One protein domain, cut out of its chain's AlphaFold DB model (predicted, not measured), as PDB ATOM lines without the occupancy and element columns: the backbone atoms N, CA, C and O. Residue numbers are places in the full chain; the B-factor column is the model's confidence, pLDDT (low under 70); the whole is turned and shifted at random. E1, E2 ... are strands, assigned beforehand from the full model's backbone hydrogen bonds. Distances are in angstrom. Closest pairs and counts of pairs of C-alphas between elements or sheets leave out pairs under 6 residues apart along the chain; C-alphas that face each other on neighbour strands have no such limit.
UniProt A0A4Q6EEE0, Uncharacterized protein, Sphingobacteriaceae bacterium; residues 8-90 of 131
ATOM      1  N   THR A   8     -14.349  -5.436 -23.981       91.56
ATOM      2  CA  THR A   8     -14.341  -4.018 -23.611       91.56
ATOM      3  C   THR A   8     -13.270  -3.275 -24.400       91.56
ATOM      4  O   THR A   8     -12.368  -3.885 -24.976       91.56
ATOM      5  N   THR A   9     -13.378  -1.946 -24.417       90.50
ATOM      6  CA  THR A   9     -12.370  -1.054 -25.001       90.50
ATOM      7  C   THR A   9     -11.740  -0.211 -23.891       90.50
ATOM      8  O   THR A   9     -12.467   0.298 -23.035       90.50
ATOM      9  N   SER A  10     -10.414  -0.052 -23.882       89.75
ATOM     10  CA  SER A  10      -9.692   0.849 -22.965       89.75
ATOM     11  C   SER A  10      -8.854   1.883 -23.716       89.75
ATOM     12  O   SER A  10      -8.617   1.740 -24.910       89.75
ATOM     13  N   GLU A  11      -8.387   2.918 -23.007       86.94
ATOM     14  CA  GLU A  11      -7.515   3.972 -23.565       86.94
ATOM     15  C   GLU A  11      -8.109   4.669 -24.801       86.94
ATOM     16  O   GLU A  11      -7.409   5.050 -25.739       86.94
ATOM     17  N   SER A  12      -9.435   4.830 -24.800       87.69
ATOM     18  CA  SER A  12     -10.161   5.344 -25.951       87.69
ATOM     19  C   SER A  12      -9.769   6.784 -26.286       87.69
ATOM     20  O   SER A  12      -9.834   7.675 -25.437       87.69
ATOM     21  N   ARG A  13      -9.444   7.035 -27.555       88.44
ATOM     22  CA  ARG A  13      -9.151   8.360 -28.115       88.44
ATOM     23  C   ARG A  13      -9.954   8.608 -29.386       88.44
ATOM     24  O   ARG A  13     -10.236   7.685 -30.147       88.44
ATOM     25  N   GLN A  14     -10.307   9.865 -29.631       85.44
ATOM     26  CA  GLN A  14     -10.957  10.267 -30.876       85.44
ATOM     27  C   GLN A  14      -9.910  10.449 -31.981       85.44
ATOM     28  O   GLN A  14      -8.879  11.080 -31.760       85.44
ATOM     29  N   ILE A  15     -10.178   9.911 -33.174       80.75
ATOM     30  CA  ILE A  15      -9.270  10.017 -34.336       80.75
ATOM     31  C   ILE A  15      -9.698  11.044 -35.384       80.75
ATOM     32  O   ILE A  15      -8.908  11.389 -36.256       80.75
ATOM     33  N   ILE A  16     -10.938  11.543 -35.334       74.81
ATOM     34  CA  ILE A  16     -11.460  12.518 -36.305       74.81
ATOM     35  C   ILE A  16     -12.272  13.600 -35.572       74.81
ATOM     36  O   ILE A  16     -13.280  13.305 -34.926       74.81
ATOM     37  N   ASN A  17     -11.852  14.862 -35.720       55.81
ATOM     38  CA  ASN A  17     -12.391  16.056 -35.048       55.81
ATOM     39  C   ASN A  17     -13.771  16.510 -35.580       55.81
ATOM     40  O   ASN A  17     -13.899  17.649 -35.991       55.81
ATOM     41  N   MET A  18     -14.801  15.660 -35.625       52.88
ATOM     42  CA  MET A  18     -16.211  16.066 -35.858       52.88
ATOM     43  C   MET A  18     -17.180  14.975 -35.369       52.88
ATOM     44  O   MET A  18     -17.981  14.449 -36.138       52.88
ATOM     45  N   GLY A  19     -17.057  14.553 -34.106       58.38
ATOM     46  CA  GLY A  19     -17.832  13.407 -33.604       58.38
ATOM     47  C   GLY A  19     -17.426  12.084 -34.262       58.38
ATOM     48  O   GLY A  19     -18.212  11.142 -34.305       58.38
ATOM     49  N   GLY A  20     -16.205  12.030 -34.805       66.25
ATOM     50  CA  GLY A  20     -15.644  10.835 -35.410       66.25
ATOM     51  C   GLY A  20     -15.459   9.717 -34.391       66.25
ATOM     52  O   GLY A  20     -15.549   9.960 -33.182       66.25
ATOM     53  N   PRO A  21     -15.210   8.494 -34.870       85.25
ATOM     54  CA  PRO A  21     -15.238   7.337 -34.007       85.25
ATOM     55  C   PRO A  21     -14.098   7.382 -32.990       85.25
ATOM     56  O   PRO A  21     -13.040   7.983 -33.214       85.25
ATOM     57  N   TYR A  22     -14.337   6.709 -31.874       90.94
ATOM     58  CA  TYR A  22     -13.315   6.442 -30.881       90.94
ATOM     59  C   TYR A  22     -12.601   5.151 -31.244       90.94
ATOM     60  O   TYR A  22     -13.220   4.205 -31.736       90.94
ATOM     61  N   ILE A  23     -11.303   5.118 -30.983       92.94
ATOM     62  CA  ILE A  23     -10.512   3.897 -31.049       92.94
ATOM     63  C   ILE A  23      -9.820   3.661 -29.718       92.94
ATOM     64  O   ILE A  23      -9.535   4.620 -29.007       92.94
ATOM     65  N   GLY A  24      -9.534   2.409 -29.395       93.31
ATOM     66  CA  GLY A  24      -8.812   2.034 -28.187       93.31
ATOM     67  C   GLY A  24      -8.344   0.586 -28.231       93.31
ATOM     68  O   GLY A  24      -8.398  -0.077 -29.269       93.31
ATOM     69  N   ASN A  25      -7.884   0.084 -27.092       94.81
ATOM     70  CA  ASN A  25      -7.379  -1.278 -26.981       94.81
ATOM     71  C   ASN A  25      -8.551  -2.232 -26.753       94.81
ATOM     72  O   ASN A  25      -9.342  -2.036 -25.831       94.81
ATOM     73  N   LEU A  26      -8.655  -3.274 -27.576       95.19
ATOM     74  CA  LEU A  26      -9.657  -4.321 -27.417       95.19
ATOM     75  C   LEU A  26      -9.184  -5.320 -26.360       95.19
ATOM     76  O   LEU A  26      -8.114  -5.925 -26.492       95.19
ATOM     77  N   LEU A  27     -10.004  -5.515 -25.330       94.88
ATOM     78  CA  LEU A  27      -9.738  -6.429 -24.227       94.88
ATOM     79  C   LEU A  27     -10.692  -7.623 -24.284       94.88
ATOM     80  O   LEU A  27     -11.904  -7.445 -24.344       94.88
ATOM     81  N   LEU A  28     -10.149  -8.836 -24.193       94.69
ATOM     82  CA  LEU A  28     -10.885 -10.080 -23.983       94.69
ATOM     83  C   LEU A  28     -10.647 -10.552 -22.548       94.69
ATOM     84  O   LEU A  28      -9.533 -10.940 -22.204       94.69
ATOM     85  N   ASN A  29     -11.682 -10.543 -21.708       93.31
ATOM     86  CA  ASN A  29     -11.581 -10.915 -20.290       93.31
ATOM     87  C   ASN A  29     -10.434 -10.167 -19.572       93.31
ATOM     88  O   ASN A  29      -9.637 -10.774 -18.859       93.31
ATOM     89  N   ASN A  30     -10.333  -8.852 -19.801       91.31
ATOM     90  CA  ASN A  30      -9.265  -7.957 -19.323       91.31
ATOM     91  C   ASN A  30      -7.852  -8.223 -19.886       91.31
ATOM     92  O   ASN A  30      -6.934  -7.474 -19.559       91.31
ATOM     93  N   LYS A  31      -7.649  -9.228 -20.751       92.50
ATOM     94  CA  LYS A  31      -6.410  -9.393 -21.529       92.50
ATOM     95  C   LYS A  31      -6.505  -8.531 -22.783       92.50
ATOM     96  O   LYS A  31      -7.427  -8.712 -23.575       92.50
ATOM     97  N   GLN A  32      -5.549  -7.635 -22.998       94.25
ATOM     98  CA  GLN A  32      -5.451  -6.914 -24.264       94.25
ATOM     99  C   GLN A  32      -5.148  -7.886 -25.405       94.25
ATOM    100  O   GLN A  32      -4.208  -8.675 -25.319       94.25
ATOM    101  N   ILE A  33      -5.960  -7.826 -26.459       94.81
ATOM    102  CA  ILE A  33      -5.799  -8.657 -27.655       94.81
ATOM    103  C   ILE A  33      -5.498  -7.839 -28.906       94.81
ATOM    104  O   ILE A  33      -5.032  -8.416 -29.873       94.81
ATOM    105  N   ALA A  34      -5.753  -6.528 -28.920       94.56
ATOM    106  CA  ALA A  34      -5.437  -5.658 -30.052       94.56
ATOM    107  C   ALA A  34      -5.407  -4.176 -29.637       94.56
ATOM    108  O   ALA A  34      -6.133  -3.789 -28.721       94.56
ATOM    109  N   LYS A  35      -4.617  -3.359 -30.345       93.44
ATOM    110  CA  LYS A  35      -4.602  -1.888 -30.261       93.44
ATOM    111  C   LYS A  35      -5.343  -1.234 -31.422       93.44
ATOM    112  O   LYS A  35      -5.596  -1.879 -32.444       93.44
ATOM    113  N   ASP A  36      -5.646   0.051 -31.228       93.38
ATOM    114  CA  ASP A  36      -6.234   0.956 -32.221       93.38
ATOM    115  C   ASP A  36      -7.503   0.382 -32.881       93.38
ATOM    116  O   ASP A  36      -7.758   0.540 -34.073       93.38
ATOM    117  N   CYS A  37      -8.323  -0.309 -32.092       94.56
ATOM    118  CA  CYS A  37      -9.584  -0.888 -32.530       94.56
ATOM    119  C   CYS A  37     -10.709   0.132 -32.420       94.56
ATOM    120  O   CYS A  37     -10.795   0.849 -31.427       94.56
ATOM    121  N   LEU A  38     -11.615   0.146 -33.393       93.88
ATOM    122  CA  LEU A  38     -12.836   0.937 -33.328       93.88
ATOM    123  C   LEU A  38     -13.664   0.523 -32.104       93.88
ATOM    124  O   LEU A  38     -14.051  -0.642 -31.970       93.88
ATOM    125  N   ALA A  39     -13.910   1.478 -31.209       91.56
ATOM    126  CA  ALA A  39     -14.632   1.240 -29.970       91.56
ATOM    127  C   ALA A  39     -16.046   0.722 -30.266       91.56
ATOM    128  O   ALA A  39     -16.707   1.186 -31.197       91.56
ATOM    129  N   ASP A  40     -16.483  -0.261 -29.479       86.94
ATOM    130  CA  ASP A  40     -17.803  -0.897 -29.572       86.94
ATOM    131  C   ASP A  40     -18.145  -1.480 -30.959       86.94
ATOM    132  O   ASP A  40     -19.313  -1.739 -31.264       86.94
ATOM    133  N   ASN A  41     -17.140  -1.730 -31.810       93.31
ATOM    134  CA  ASN A  41     -17.335  -2.329 -33.127       93.31
ATOM    135  C   ASN A  41     -16.581  -3.650 -33.292       93.31
ATOM    136  O   ASN A  41     -15.560  -3.759 -33.977       93.31
ATOM    137  N   TYR A  42     -17.141  -4.672 -32.654       95.56
ATOM    138  CA  TYR A  42     -16.652  -6.040 -32.694       95.56
ATOM    139  C   TYR A  42     -17.806  -7.047 -32.710       95.56
ATOM    140  O   TYR A  42     -18.903  -6.778 -32.224       95.56
ATOM    141  N   ILE A  43     -17.549  -8.234 -33.258       95.81
ATOM    142  CA  ILE A  43     -18.504  -9.342 -33.340       95.81
ATOM    143  C   ILE A  43     -17.804 -10.612 -32.879       95.81
ATOM    144  O   ILE A  43     -16.809 -11.032 -33.469       95.81
ATOM    145  N   TYR A  44     -18.349 -11.257 -31.852       95.31
ATOM    146  CA  TYR A  44     -17.896 -12.575 -31.421       95.31
ATOM    147  C   TYR A  44     -18.729 -13.679 -32.082       95.31
ATOM    148  O   TYR A  44     -19.958 -13.651 -32.036       95.31
ATOM    149  N   VAL A  45     -18.050 -14.664 -32.674       93.75
ATOM    150  CA  VAL A  45     -18.658 -15.849 -33.290       93.75
ATOM    151  C   VAL A  45     -18.247 -17.089 -32.510       93.75
ATOM    152  O   VAL A  45     -17.127 -17.589 -32.644       93.75
ATOM    153  N   GLU A  46     -19.177 -17.619 -31.724       90.81
ATOM    154  CA  GLU A  46     -18.928 -18.739 -30.816       90.81
ATOM    155  C   GLU A  46     -18.524 -20.028 -31.541       90.81
ATOM    156  O   GLU A  46     -17.584 -20.704 -31.128       90.81
ATOM    157  N   GLN A  47     -19.161 -20.342 -32.670       91.50
ATOM    158  CA  GLN A  47     -18.915 -21.584 -33.413       91.50
ATOM    159  C   GLN A  47     -17.470 -21.669 -33.919       91.50
ATOM    160  O   GLN A  47     -16.862 -22.740 -33.930       91.50
ATOM    161  N   THR A  48     -16.908 -20.529 -34.326       92.06
ATOM    162  CA  THR A  48     -15.540 -20.457 -34.853       92.06
ATOM    163  C   THR A  48     -14.524 -19.996 -33.814       92.06
ATOM    164  O   THR A  48     -13.329 -20.130 -34.066       92.06
ATOM    165  N   GLN A  49     -14.972 -19.535 -32.639       95.06
ATOM    166  CA  GLN A  49     -14.128 -18.935 -31.600       95.06
ATOM    167  C   GLN A  49     -13.311 -17.747 -32.140       95.06
ATOM    168  O   GLN A  49     -12.122 -17.600 -31.845       95.06
ATOM    169  N   LYS A  50     -13.956 -16.913 -32.964       95.81
ATOM    170  CA  LYS A  50     -13.353 -15.733 -33.594       95.81
ATOM    171  C   LYS A  50     -14.006 -14.453 -33.097       95.81
ATOM    172  O   LYS A  50     -15.223 -14.400 -32.924       95.81
ATOM    173  N   ILE A  51     -13.197 -13.419 -32.912       97.06
ATOM    174  CA  ILE A  51     -13.652 -12.062 -32.605       97.06
ATOM    175  C   ILE A  51     -13.261 -11.184 -33.781       97.06
ATOM    176  O   ILE A  51     -12.075 -10.930 -33.970       97.06
ATOM    177  N   TYR A  52     -14.239 -10.746 -34.565       97.62
ATOM    178  CA  TYR A  52     -14.034  -9.793 -35.648       97.62
ATOM    179  C   TYR A  52     -14.070  -8.374 -35.097       97.62
ATOM    180  O   TYR A  52     -14.892  -8.080 -34.234       97.62
ATOM    181  N   PHE A  53     -13.204  -7.502 -35.595       97.38
ATOM    182  CA  PHE A  53     -13.136  -6.101 -35.184       97.38
ATOM    183  C   PHE A  53     -12.567  -5.231 -36.305       97.38
ATOM    184  O   PHE A  53     -11.950  -5.725 -37.253       97.38
ATOM    185  N   VAL A  54     -12.780  -3.923 -36.190       96.88
ATOM    186  CA  VAL A  54     -12.203  -2.927 -37.098       96.88
ATOM    187  C   VAL A  54     -10.960  -2.324 -36.458       96.88
ATOM    188  O   VAL A  54     -11.032  -1.849 -35.328       96.88
ATOM    189  N   ARG A  55      -9.836  -2.319 -37.179       94.88
ATOM    190  CA  ARG A  55      -8.591  -1.667 -36.745       94.88
ATOM    191  C   ARG A  55      -8.342  -0.404 -37.556       94.88
ATOM    192  O   ARG A  55      -8.581  -0.392 -38.762       94.88
ATOM    193  N   TYR A  56      -7.879   0.634 -36.878       92.94
ATOM    194  CA  TYR A  56      -7.410   1.890 -37.444       92.94
ATOM    195  C   TYR A  56      -5.912   1.826 -37.722       92.94
ATOM    196  O   TYR A  56      -5.143   1.333 -36.901       92.94
ATOM    197  N   HIS A  57      -5.507   2.394 -38.851       90.94
ATOM    198  CA  HIS A  57      -4.115   2.528 -39.256       90.94
ATOM    199  C   HIS A  57      -3.821   3.977 -39.607       90.94
ATOM    200  O   HIS A  57      -4.609   4.611 -40.309       90.94
ATOM    201  N   ASP A  58      -2.668   4.471 -39.160       86.31
ATOM    202  CA  ASP A  58      -2.152   5.798 -39.496       86.31
ATOM    203  C   ASP A  58      -0.702   5.698 -39.959       86.31
ATOM    204  O   ASP A  58       0.233   5.580 -39.163       86.31
ATOM    205  N   THR A  59      -0.496   5.730 -41.270       74.94
ATOM    206  CA  THR A  59       0.843   5.854 -41.833       74.94
ATOM    207  C   THR A  59       1.183   7.339 -41.909       74.94
ATOM    208  O   THR A  59       0.853   8.010 -42.891       74.94
ATOM    209  N   THR A  60       1.798   7.858 -40.847       58.09
ATOM    210  CA  THR A  60       2.241   9.259 -40.742       58.09
ATOM    211  C   THR A  60       2.876   9.774 -42.050       58.09
ATOM    212  O   THR A  60       3.887   9.249 -42.511       58.09
ATOM    213  N   GLY A  61       2.269  10.795 -42.682       51.47
ATOM    214  CA  GLY A  61       2.872  11.495 -43.828       51.47
ATOM    215  C   GLY A  61       1.936  12.258 -44.778       51.47
ATOM    216  O   GLY A  61       2.331  13.304 -45.283       51.47
ATOM    217  N   MET A  62       0.705  11.802 -45.039       44.25
ATOM    218  CA  MET A  62      -0.238  12.488 -45.949       44.25
ATOM    219  C   MET A  62      -1.696  12.206 -45.556       44.25
ATOM    220  O   MET A  62      -1.985  11.154 -45.000       44.25
ATOM    221  N   MET A  63      -2.642  13.081 -45.928       49.59
ATOM    222  CA  MET A  63      -4.097  12.879 -45.727       49.59
ATOM    223  C   MET A  63      -4.661  11.574 -46.347       49.59
ATOM    224  O   MET A  63      -5.811  11.230 -46.089       49.59
ATOM    225  N   ASN A  64      -3.862  10.833 -47.129       56.59
ATOM    226  CA  ASN A  64      -4.163   9.504 -47.681       56.59
ATOM    227  C   ASN A  64      -3.590   8.328 -46.851       56.59
ATOM    228  O   ASN A  64      -3.671   7.186 -47.295       56.59
ATOM    229  N   GLY A  65      -2.981   8.588 -45.687       71.62
ATOM    230  CA  GLY A  65      -2.304   7.586 -44.848       71.62
ATOM    231  C   GLY A  65      -3.186   6.888 -43.806       71.62
ATOM    232  O   GLY A  65      -2.720   5.970 -43.138       71.62
ATOM    233  N   VAL A  66      -4.449   7.303 -43.674       85.06
ATOM    234  CA  VAL A  66      -5.399   6.715 -42.723       85.06
ATOM    235  C   VAL A  66      -6.330   5.737 -43.420       85.06
ATOM    236  O   VAL A  66      -6.988   6.083 -44.405       85.06
ATOM    237  N   PHE A  67      -6.429   4.528 -42.881       91.19
ATOM    238  CA  PHE A  67      -7.369   3.521 -43.356       91.19
ATOM    239  C   PHE A  67      -7.790   2.573 -42.235       91.19
ATOM    240  O   PHE A  67      -7.208   2.540 -41.154       91.19
ATOM    241  N   PHE A  68      -8.821   1.793 -42.522       94.06
ATOM    242  CA  PHE A  68      -9.362   0.780 -41.636       94.06
ATOM    243  C   PHE A  68      -9.271  -0.590 -42.294       94.06
ATOM    244  O   PHE A  68      -9.425  -0.702 -43.513       94.06
ATOM    245  N   THR A  69      -9.063  -1.628 -41.493       96.25
ATOM    246  CA  THR A  69      -9.088  -3.027 -41.939       96.25
ATOM    247  C   THR A  69     -10.065  -3.838 -41.096       96.25
ATOM    248  O   THR A  69     -10.326  -3.531 -39.928       96.25
ATOM    249  N   ILE A  70     -10.621  -4.887 -41.703       97.94
ATOM    250  CA  ILE A  70     -11.336  -5.936 -40.973       97.94
ATOM    251  C   ILE A  70     -10.279  -6.893 -40.432       97.94
ATOM    252  O   ILE A  70      -9.388  -7.322 -41.162       97.94
ATOM    253  N   ASN A  71     -10.390  -7.243 -39.160       97.81
ATOM    254  CA  ASN A  71      -9.475  -8.152 -38.486       97.81
ATOM    255  C   ASN A  71     -10.271  -9.227 -37.764       97.81
ATOM    256  O   ASN A  71     -11.442  -9.019 -37.435       97.81
ATOM    257  N   PHE A  72      -9.627 -10.349 -37.463       97.06
ATOM    258  CA  PHE A  72     -10.141 -11.270 -36.465       97.06
ATOM    259  C   PHE A  72      -9.051 -11.782 -35.536       97.06
ATOM    260  O   PHE A  72      -7.942 -12.101 -35.956       97.06
ATOM    261  N   TYR A  73      -9.395 -11.907 -34.260       97.19
ATOM    262  CA  TYR A  73      -8.611 -12.649 -33.285       97.19
ATOM    263  C   TYR A  73      -9.176 -14.069 -33.170       97.19
ATOM    264  O   TYR A  73     -10.372 -14.251 -32.919       97.19
ATOM    265  N   SER A  74      -8.326 -15.073 -33.383       96.19
ATOM    266  CA  SER A  74      -8.646 -16.492 -33.201       96.19
ATOM    267  C   SER A  74      -8.313 -16.888 -31.765       96.19
ATOM    268  O   SER A  74      -7.141 -17.000 -31.411       96.19
ATOM    269  N   ILE A  75      -9.332 -17.134 -30.932       94.56
ATOM    270  CA  ILE A  75      -9.133 -17.551 -29.529       94.56
ATOM    271  C   ILE A  75      -8.387 -18.890 -29.473       94.56
ATOM    272  O   ILE A  75      -7.573 -19.107 -28.581       94.56
ATOM    273  N   LYS A  76      -8.648 -19.780 -30.438       93.88
ATOM    274  CA  LYS A  76      -8.001 -21.096 -30.528       93.88
ATOM    275  C   LYS A  76      -6.502 -20.997 -30.796       93.88
ATOM    276  O   LYS A  76      -5.753 -21.840 -30.318       93.88
ATOM    277  N   GLU A  77      -6.087 -20.009 -31.580       94.31
ATOM    278  CA  GLU A  77      -4.698 -19.862 -32.020       94.31
ATOM    279  C   GLU A  77      -3.926 -18.797 -31.233       94.31
ATOM    280  O   GLU A  77      -2.714 -18.710 -31.404       94.31
ATOM    281  N   ASP A  78      -4.610 -17.999 -30.401       92.81
ATOM    282  CA  ASP A  78      -4.074 -16.804 -29.721       92.81
ATOM    283  C   ASP A  78      -3.352 -15.869 -30.712       92.81
ATOM    284  O   ASP A  78      -2.243 -15.394 -30.475       92.81
ATOM    285  N   LYS A  79      -3.973 -15.657 -31.882       95.38
ATOM    286  CA  LYS A  79      -3.406 -14.894 -33.007       95.38
ATOM    287  C   LYS A  79      -4.412 -13.942 -33.624       95.38
ATOM    288  O   LYS A  79      -5.613 -14.217 -33.654       95.38
ATOM    289  N   ILE A  80      -3.888 -12.851 -34.174       96.94
ATOM    290  CA  ILE A  80      -4.648 -11.893 -34.970       96.94
ATOM    291  C   ILE A  80      -4.355 -12.120 -36.443       96.94
ATOM    292  O   ILE A  80      -3.216 -12.360 -36.846       96.94
ATOM    293  N   PHE A  81      -5.402 -11.974 -37.236       97.12
ATOM    294  CA  PHE A  81      -5.346 -11.962 -38.679       97.12
ATOM    295  C   PHE A  81      -5.981 -10.679 -39.197       97.12
ATOM    296  O   PHE A  81      -7.036 -10.261 -38.714       97.12
ATOM    297  N   GLU A  82      -5.339 -10.076 -40.188       97.19
ATOM    298  CA  GLU A  82      -5.800  -8.869 -40.860       97.19
ATOM    299  C   GLU A  82      -6.174  -9.199 -42.302       97.19
ATOM    300  O   GLU A  82      -5.364  -9.775 -43.033       97.19
ATOM    301  N   TYR A  83      -7.386  -8.824 -42.718       97.31
ATOM    302  CA  TYR A  83      -7.764  -8.860 -44.127       97.31
ATOM    303  C   TYR A  83      -7.081  -7.722 -44.888       97.31
ATOM    304  O   TYR A  83      -7.060  -6.582 -44.427       97.31
ATOM    305  N   GLU A  84      -6.583  -8.013 -46.091       94.81
ATOM    306  CA  GLU A  84      -5.767  -7.068 -46.870       94.81
ATOM    307  C   GLU A  84      -6.541  -5.831 -47.353       94.81
ATOM    308  O   GLU A  84      -5.962  -4.779 -47.642       94.81
ATOM    309  N   LYS A  85      -7.868  -5.946 -47.453       95.06
ATOM    310  CA  LYS A  85      -8.728  -4.885 -47.966       95.06
ATOM    311  C   LYS A  85      -8.770  -3.692 -47.018       95.06
ATOM    312  O   LYS A  85      -9.160  -3.800 -45.855       95.06
ATOM    313  N   ARG A  86      -8.446  -2.524 -47.570       94.38
ATOM    314  CA  ARG A  86      -8.445  -1.241 -46.863       94.38
ATOM    315  C   ARG A  86      -9.733  -0.469 -47.109       94.38
ATOM    316  O   ARG A  86     -10.245  -0.420 -48.227       94.38
ATOM    317  N   PHE A  87     -10.212   0.196 -46.068       93.62
ATOM    318  CA  PHE A  87     -11.429   0.994 -46.088       93.62
ATOM    319  C   PHE A  87     -11.143   2.414 -45.616       93.62
ATOM    320  O   PHE A  87     -10.375   2.629 -44.685       93.62
ATOM    321  N   LYS A  88     -11.803   3.397 -46.230       90.81
ATOM    322  CA  LYS A  88     -11.744   4.788 -45.759       90.81
ATOM    323  C   LYS A  88     -12.579   4.994 -44.491       90.81
ATOM    324  O   LYS A  88     -12.169   5.713 -43.592       90.81
ATOM    325  N   TYR A  89     -13.746   4.359 -44.451       91.19
ATOM    326  CA  TYR A  89     -14.687   4.348 -43.336       91.19
ATOM    327  C   TYR A  89     -15.276   2.948 -43.257       91.19
ATOM    328  O   TYR A  89     -15.580   2.367 -44.306       91.19
ATOM    329  N   LEU A  90     -15.422   2.413 -42.050       94.75
ATOM    330  CA  LEU A  90     -15.872   1.044 -41.869       94.75
ATOM    331  C   LEU A  90     -16.609   0.866 -40.543       94.75
ATOM    332  O   LEU A  90     -16.142   1.322 -39.501       94.75
TER     333      LEU A  90
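What this domain is: This is residues 8 to 90 of the 131 residues of an uncharacterized protein of Sphingobacteriaceae bacterium (UniProt A0A4Q6EEE0). What would one see first in this model? A strongly twisted, curled sheet of six strands folds over where E3 bends sharply at residue 36, with E1, E2 and the first part of E3 as one wing and the last part of E3 with E4, E5 and E6 as the other. How is it put together? The 83 printed residues hold no named helix and six named strands, class all strand, in the sheet order E1, E2, E3, E4, E5, E6, all antiparallel: a meander, each strand the antiparallel neighbour of the one before. How large is it? It is compact, with a radius of gyration of the C-alphas of 13.0 A, and only just elongated, spanning 39 by 25 by 17 A.

Where its parts are: Where does the first half lie? E1, residues 8 to 14, begins with C-alpha 8 at (-14.341, -4.018, -23.611) and is 16.4 A long. E2, residues 22 to 28, is 18.1 A long, and E3, residues 31 to 45, is 18.2 A from first to last C-alpha, with a bend of 127 degrees at residue 36. Where does the second half lie? E4, residues 50 to 58, is 25.0 A long and E5, residues 66 to 74, is 25.3 A long. E6, residues 79 to 87, is 22.1 A long, bends by 67 degrees at residue 84 and ends with C-alpha 87 at (-11.429, 0.994, -46.088).

How they stand to each other: How do the strands pair from E1 to E3? E1 and E2 are a hairpin at 162 degrees, with N 10 and O 25 3.0 A apart. E2 and E3 are a hairpin too, with N 28 and O 31 2.8 A apart. How does the pairing go on? The hairpin E3 and E4 has N 43 and O 52 at 2.8 A, the hairpin E4 and E5 has N 53 and O 71 at 3.0 A, and the hairpin E5 and E6 has N 72 and O 81 at 2.9 A. Which strands come near beyond their neighbours? The closest C-alphas of E3 and E5 are those of Ile 33 and Tyr 73, 7.5 A apart. The edge strands E1 and E6 are apart.

The domain as a whole: How far does it reach? The two C-alphas farthest apart are those of Gln 47 and Gly 61, 41.0 A. Is there a cut or a long link? The printed part has no cut, and no link is long. Where is confidence low? The mean pLDDT of the printed part is 88.3, and residues 17 to 20 and 60 to 64 are under 70.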